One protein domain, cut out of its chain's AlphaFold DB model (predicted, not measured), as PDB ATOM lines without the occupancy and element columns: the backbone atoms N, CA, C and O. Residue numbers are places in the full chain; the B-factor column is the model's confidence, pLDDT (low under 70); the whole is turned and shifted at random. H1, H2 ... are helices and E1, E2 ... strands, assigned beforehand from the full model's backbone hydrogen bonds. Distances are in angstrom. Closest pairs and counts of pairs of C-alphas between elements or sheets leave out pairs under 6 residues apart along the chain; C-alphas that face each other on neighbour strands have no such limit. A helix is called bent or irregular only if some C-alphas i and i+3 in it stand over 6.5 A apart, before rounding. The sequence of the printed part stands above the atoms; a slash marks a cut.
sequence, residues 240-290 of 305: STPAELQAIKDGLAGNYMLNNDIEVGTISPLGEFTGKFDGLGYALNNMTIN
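What this domain is: This is residues 240 to 290 of the 305 residues of the protein "Haemagg_act domain-containing protein" of Selenomonas ruminantium subsp. lactilytica (strain NBRC 103574 / TAM6421) (UniProt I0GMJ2). The chain winds in about two flat turns stacked on each other, with the single helix H1 capping one end of the stack. E1 and E2 lie in the first turn; residues 277 to 278 and E3 lie in the second, beside E1 and E2 in turn. The printed part has 51 residues, with one named helix and three named strands in the order H1, E1, E2, E3; E2 and E3 form a parallel sheet in the order E2, E3. The class is mixed, helices and strands, with 24 residues, under half, in named elements. The whole is compact, with a radius of gyration of the C-alphas of 10.3 A, and flat, spanning 25 by 25 by 13 A.

How they stand to each other: H1, residues 242 to 250, and E1, residues 256 to 258, are near each other, with 5 pairs of C-alphas within 10 A. H1 and E2, residues 262 to 267, have 6 pairs of C-alphas within 8 A, the closest being those of Pro 242 and Val 264, 5.0 A apart. E2 and E3, residues 284 to 289, are parallel neighbours, with 1 degree between directions; N 264 and O 285 are within hydrogen-bond range at 2.9 A, and N 288 and O 265 at 2.8 A. E1 pairs with no named strand, but its residues 256 to 257 pair in parallel with residues 277 to 278. H1 and E3 are apart, as are E1 and E3. In H1, 3 of 5 O i to N i+4 pairs are within hydrogen-bond range, beside 6 of 6 O i to N i+3 pairs.

Where its parts are: H1 begins at C-alpha 242 at (127.032, 140.671, 106.955) and is 14.1 A long; it is neither bent nor irregular, but only just: C-alphas 246 and 249 are 6.2 A apart. E1 is 6.9 A long, E2 11.8 A, and E3 12.1 A, ending at C-alpha 289 at (117.857, 142.155, 114.707).

The domain as a whole: The two C-alphas farthest apart, those of Leu 280 and Asn 290, are 25.4 A apart. The printed part has no cut. The links H1 to E1 and E1 to E2 are tight; E2 to E3 is long, with 16 residues. Mean pLDDT of the printed part is 95.7, and no printed residue is under 70.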
ATOM      1  N   SER A 240     133.879 142.915 106.427       97.81
ATOM      2  CA  SER A 240     133.448 143.575 105.187       97.81
ATOM      3  C   SER A 240     132.010 143.220 104.804       97.81
ATOM      4  O   SER A 240     131.376 143.937 104.032       97.81
ATOM      5  N   THR A 241     131.485 142.106 105.322       98.25
ATOM      6  CA  THR A 241     130.188 141.543 104.920       98.25
ATOM      7  C   THR A 241     129.282 141.219 106.113       98.25
ATOM      8  O   THR A 241     129.772 140.981 107.221       98.25
ATOM      9  N   PRO A 242     127.954 141.110 105.904       98.12
ATOM     10  CA  PRO A 242     127.032 140.671 106.955       98.12
ATOM     11  C   PRO A 242     127.354 139.271 107.491       98.12
ATOM     12  O   PRO A 242     127.183 139.009 108.679       98.12
ATOM     13  N   ALA A 243     127.855 138.374 106.635       98.06
ATOM     14  CA  ALA A 243     128.245 137.026 107.035       98.06
ATOM     15  C   ALA A 243     129.455 137.039 107.983       98.06
ATOM     16  O   ALA A 243     129.445 136.355 109.005       98.06
ATOM     17  N   GLU A 244     130.473 137.849 107.685       98.12
ATOM     18  CA  GLU A 244     131.631 138.037 108.568       98.12
ATOM     19  C   GLU A 244     131.236 138.719 109.879       98.12
ATOM     20  O   GLU A 244     131.707 138.313 110.940       98.12
ATOM     21  N   LEU A 245     130.327 139.701 109.823       98.06
ATOM     22  CA  LEU A 245     129.772 140.347 111.012       98.06
ATOM     23  C   LEU A 245     129.032 139.329 111.891       98.06
ATOM     24  O   LEU A 245     129.256 139.275 113.097       98.06
ATOM     25  N   GLN A 246     128.199 138.472 111.295       97.62
ATOM     26  CA  GLN A 246     127.493 137.411 112.014       97.62
ATOM     27  C   GLN A 246     128.458 136.386 112.627       97.62
ATOM     28  O   GLN A 246     128.175 135.872 113.711       97.62
ATOM     29  N   ALA A 247     129.585 136.102 111.968       97.88
ATOM     30  CA  ALA A 247     130.601 135.153 112.429       97.88
ATOM     31  C   ALA A 247     131.371 135.624 113.678       97.88
ATOM     32  O   ALA A 247     132.017 134.811 114.335       97.88
ATOM     33  N   ILE A 248     131.268 136.901 114.072       97.38
ATOM     34  CA  ILE A 248     131.835 137.404 115.338       97.38
ATOM     35  C   ILE A 248     131.280 136.644 116.552       97.38
ATOM     36  O   ILE A 248     131.986 136.488 117.549       97.38
ATOM     37  N   LYS A 249     130.057 136.099 116.462       95.75
ATOM     38  CA  LYS A 249     129.457 135.262 117.516       95.75
ATOM     39  C   LYS A 249     130.336 134.070 117.920       95.75
ATOM     40  O   LYS A 249     130.249 133.591 119.044       95.75
ATOM     41  N   ASP A 250     131.192 133.606 117.008       96.81
ATOM     42  CA  ASP A 250     132.083 132.464 117.219       96.81
ATOM     43  C   ASP A 250     133.454 132.890 117.803       96.81
ATOM     44  O   ASP A 250     134.316 132.048 118.051       96.81
ATOM     45  N   GLY A 251     133.667 134.191 118.044       96.12
ATOM     46  CA  GLY A 251     134.938 134.776 118.483       96.12
ATOM     47  C   GLY A 251     134.777 136.053 119.312       96.12
ATOM     48  O   GLY A 251     135.481 137.032 119.091       96.12
ATOM     49  N   LEU A 252     133.880 136.054 120.297       95.38
ATOM     50  CA  LEU A 252     133.455 137.252 121.041       95.38
ATOM     51  C   LEU A 252     134.549 137.998 121.837       95.38
ATOM     52  O   LEU A 252     134.328 139.131 122.257       95.38
ATOM     53  N   ALA A 253     135.716 137.391 122.050       95.81
ATOM     54  CA  ALA A 253     136.881 138.041 122.664       95.81
ATOM     55  C   ALA A 253     137.864 138.638 121.633       95.81
ATOM     56  O   ALA A 253     138.877 139.229 122.007       95.81
ATOM     57  N   GLY A 254     137.609 138.443 120.337       95.69
ATOM     58  CA  GLY A 254     138.458 138.907 119.245       95.69
ATOM     59  C   GLY A 254     138.341 140.407 118.983       95.69
ATOM     60  O   GLY A 254     137.370 141.057 119.362       95.69
ATOM     61  N   ASN A 255     139.334 140.955 118.288       97.19
ATOM     62  CA  ASN A 255     139.309 142.340 117.837       97.19
ATOM     63  C   ASN A 255     138.855 142.399 116.376       97.19
ATOM     64  O   ASN A 255     139.413 141.699 115.526       97.19
ATOM     65  N   TYR A 256     137.894 143.262 116.079       98.00
ATOM     66  CA  TYR A 256     137.283 143.391 114.760       98.00
ATOM     67  C   TYR A 256     137.284 144.841 114.298       98.00
ATOM     68  O   TYR A 256     137.050 145.747 115.095       98.00
ATOM     69  N   MET A 257     137.570 145.056 113.021       98.00
ATOM     70  CA  MET A 257     137.584 146.383 112.414       98.00
ATOM     71  C   MET A 257     136.763 146.358 111.129       98.00
ATOM     72  O   MET A 257     136.896 145.428 110.333       98.00
ATOM     73  N   LEU A 258     135.910 147.359 110.922       98.38
ATOM     74  CA  LEU A 258     135.173 147.478 109.668       98.38
ATOM     75  C   LEU A 258     136.116 147.867 108.528       98.38
ATOM     76  O   LEU A 258     136.938 148.774 108.655       98.38
ATOM     77  N   ASN A 259     135.971 147.180 107.400       97.50
ATOM     78  CA  ASN A 259     136.722 147.472 106.181       97.50
ATOM     79  C   ASN A 259     135.984 148.450 105.246       97.50
ATOM     80  O   ASN A 259     136.611 149.119 104.418       97.50
ATOM     81  N   ASN A 260     134.656 148.505 105.377       97.94
ATOM     82  CA  ASN A 260     133.721 149.282 104.572       97.94
ATOM     83  C   ASN A 260     132.372 149.412 105.296       97.94
ATOM     84  O   ASN A 260     132.119 148.718 106.283       97.94
ATOM     85  N   ASP A 261     131.489 150.255 104.760       98.12
ATOM     86  CA  ASP A 261     130.079 150.271 105.152       98.12
ATOM     87  C   ASP A 261     129.428 148.922 104.826       98.12
ATOM     88  O   ASP A 261     129.654 148.364 103.749       98.12
ATOM     89  N   ILE A 262     128.607 148.400 105.736       98.12
ATOM     90  CA  ILE A 262     127.943 147.103 105.574       98.12
ATOM     91  C   ILE A 262     126.434 147.306 105.560       98.12
ATOM     92  O   ILE A 262     125.846 147.728 106.553       98.12
ATOM     93  N   GLU A 263     125.794 146.924 104.460       97.81
ATOM     94  CA  GLU A 263     124.345 146.737 104.389       97.81
ATOM     95  C   GLU A 263     123.979 145.418 105.080       97.81
ATOM     96  O   GLU A 263     124.072 144.343 104.488       97.81
ATOM     97  N   VAL A 264     123.633 145.487 106.368       97.06
ATOM     98  CA  VAL A 264     123.541 144.308 107.244       97.06
ATOM     99  C   VAL A 264     122.323 143.446 106.922       97.06
ATOM    100  O   VAL A 264     122.413 142.218 106.939       97.06
ATOM    101  N   GLY A 265     121.176 144.069 106.650       95.56
ATOM    102  CA  GLY A 265     119.908 143.357 106.541       95.56
ATOM    103  C   GLY A 265     119.528 142.692 107.866       95.56
ATOM    104  O   GLY A 265     119.591 143.306 108.929       95.56
ATOM    105  N   THR A 266     119.111 141.429 107.817       94.75
ATOM    106  CA  THR A 266     118.697 140.677 109.006       94.75
ATOM    107  C   THR A 266     119.879 139.953 109.652       94.75
ATOM    108  O   THR A 266     120.528 139.137 109.002       94.75
ATOM    109  N   ILE A 267     120.118 140.187 110.946       95.38
ATOM    110  CA  ILE A 267     121.217 139.572 111.708       95.38
ATOM    111  C   ILE A 267     120.735 139.038 113.060       95.38
ATOM    112  O   ILE A 267     119.864 139.629 113.697       95.38
ATOM    113  N   SER A 268     121.287 137.915 113.511       94.25
ATOM    114  CA  SER A 268     121.021 137.374 114.851       94.25
ATOM    115  C   SER A 268     121.960 138.011 115.883       94.25
ATOM    116  O   SER A 268     123.107 138.311 115.536       94.25
ATOM    117  N   PRO A 269     121.530 138.171 117.148       93.50
ATOM    118  CA  PRO A 269     122.394 138.669 118.218       93.50
ATOM    119  C   PRO A 269     123.723 137.903 118.289       93.50
ATOM    120  O   PRO A 269     123.738 136.675 118.177       93.50
ATOM    121  N   LEU A 270     124.833 138.622 118.465       93.25
ATOM    122  CA  LEU A 270     126.178 138.037 118.453       93.25
ATOM    123  C   LEU A 270     126.529 137.358 119.783       93.25
ATOM    124  O   LEU A 270     127.208 136.337 119.779       93.25
ATOM    125  N   GLY A 271     126.057 137.902 120.907       90.25
ATOM    126  CA  GLY A 271     126.379 137.430 122.257       90.25
ATOM    127  C   GLY A 271     127.140 138.465 123.095       90.25
ATOM    128  O   GLY A 271     127.117 139.662 122.790       90.25
ATOM    129  N   GLU A 272     127.767 137.999 124.178       91.50
ATOM    130  CA  GLU A 272     128.520 138.814 125.143       91.50
ATOM    131  C   GLU A 272     129.922 139.105 124.596       91.50
ATOM    132  O   GLU A 272     130.814 138.258 124.636       91.50
ATOM    133  N   PHE A 273     130.097 140.292 124.016       93.31
ATOM    134  CA  PHE A 273     131.325 140.684 123.333       93.31
ATOM    135  C   PHE A 273     132.304 141.355 124.294       93.31
ATOM    136  O   PHE A 273     132.030 142.417 124.842       93.31
ATOM    137  N   THR A 274     133.481 140.757 124.451       93.50
ATOM    138  CA  THR A 274     134.534 141.221 125.371       93.50
ATOM    139  C   THR A 274     135.777 141.742 124.650       93.50
ATOM    140  O   THR A 274     136.708 142.227 125.295       93.50
ATOM    141  N   GLY A 275     135.807 141.638 123.319       94.06
ATOM    142  CA  GLY A 275     136.891 142.134 122.482       94.06
ATOM    143  C   GLY A 275     136.815 143.636 122.186       94.06
ATOM    144  O   GLY A 275     136.115 144.401 122.850       94.06
ATOM    145  N   LYS A 276     137.545 144.074 121.154       94.56
ATOM    146  CA  LYS A 276     137.488 145.450 120.631       94.56
ATOM    147  C   LYS A 276     136.796 145.483 119.274       94.56
ATOM    148  O   LYS A 276     137.082 144.654 118.416       94.56
ATOM    149  N   PHE A 277     135.933 146.467 119.060       94.88
ATOM    150  CA  PHE A 277     135.297 146.703 117.768       94.88
ATOM    151  C   PHE A 277     135.590 148.133 117.315       94.88
ATOM    152  O   PHE A 277     135.218 149.079 118.007       94.88
ATOM    153  N   ASP A 278     136.260 148.286 116.175       95.00
ATOM    154  CA  ASP A 278     136.560 149.584 115.571       95.00
ATOM    155  C   ASP A 278     135.760 149.758 114.274       95.00
ATOM    156  O   ASP A 278     135.931 149.020 113.304       95.00
ATOM    157  N   GLY A 279     134.859 150.739 114.246       95.12
ATOM    158  CA  GLY A 279     134.095 151.055 113.038       95.12
ATOM    159  C   GLY A 279     134.917 151.790 111.979       95.12
ATOM    160  O   GLY A 279     134.514 151.833 110.825       95.12
ATOM    161  N   LEU A 280     136.042 152.404 112.356       94.00
ATOM    162  CA  LEU A 280     136.920 153.200 111.498       94.00
ATOM    163  C   LEU A 280     136.198 154.283 110.667       94.00
ATOM    164  O   LEU A 280     136.672 154.705 109.612       94.00
ATOM    165  N   GLY A 281     135.049 154.763 111.146       93.25
ATOM    166  CA  GLY A 281     134.190 155.722 110.445       93.25
ATOM    167  C   GLY A 281     133.233 155.114 109.411       93.25
ATOM    168  O   GLY A 281     132.519 155.878 108.773       93.25
ATOM    169  N   TYR A 282     133.199 153.788 109.264       97.00
ATOM    170  CA  TYR A 282     132.193 153.072 108.479       97.00
ATOM    171  C   TYR A 282     130.933 152.773 109.297       97.00
ATOM    172  O   TYR A 282     130.959 152.727 110.533       97.00
ATOM    173  N   ALA A 283     129.828 152.544 108.596       96.12
ATOM    174  CA  ALA A 283     128.508 152.321 109.162       96.12
ATOM    175  C   ALA A 283     128.000 150.884 108.965       96.12
ATOM    176  O   ALA A 283     128.270 150.216 107.968       96.12
ATOM    177  N   LEU A 284     127.191 150.433 109.926       96.12
ATOM    178  CA  LEU A 284     126.319 149.269 109.782       96.12
ATOM    179  C   LEU A 284     124.918 149.771 109.414       96.12
ATOM    180  O   LEU A 284     124.193 150.289 110.266       96.12
ATOM    181  N   ASN A 285     124.547 149.637 108.146       96.06
ATOM    182  CA  ASN A 285     123.311 150.171 107.585       96.06
ATOM    183  C   ASN A 285     122.212 149.108 107.512       96.06
ATOM    184  O   ASN A 285     122.484 147.908 107.434       96.06
ATOM    185  N   ASN A 286     120.955 149.567 107.521       94.44
ATOM    186  CA  ASN A 286     119.762 148.744 107.285       94.44
ATOM    187  C   ASN A 286     119.703 147.452 108.125       94.44
ATOM    188  O   ASN A 286     119.247 146.405 107.664       94.44
ATOM    189  N   MET A 287     120.169 147.528 109.373       94.81
ATOM    190  CA  MET A 287     120.227 146.394 110.290       94.81
ATOM    191  C   MET A 287     118.874 146.140 110.965       94.81
ATOM    192  O   MET A 287     118.306 147.023 111.605       94.81
ATOM    193  N   THR A 288     118.401 144.898 110.886       92.56
ATOM    194  CA  THR A 288     117.259 144.370 111.642       92.56
ATOM    195  C   THR A 288     117.716 143.187 112.485       92.56
ATOM    196  O   THR A 288     118.238 142.207 111.953       92.56
ATOM    197  N   ILE A 289     117.506 143.253 113.800       92.56
ATOM    198  CA  ILE A 289     117.857 142.155 114.707       92.56
ATOM    199  C   ILE A 289     116.769 141.077 114.655       92.56
ATOM    200  O   ILE A 289     115.618 141.330 115.004       92.56
ATOM    201  N   ASN A 290     117.135 139.863 114.238       91.19
ATOM    202  CA  ASN A 290     116.261 138.694 114.263       91.19
ATOM    203  C   ASN A 290     116.264 138.071 115.658       91.19
ATOM    204  O   ASN A 290     117.098 137.222 115.979       91.19
TER     205      ASN A 290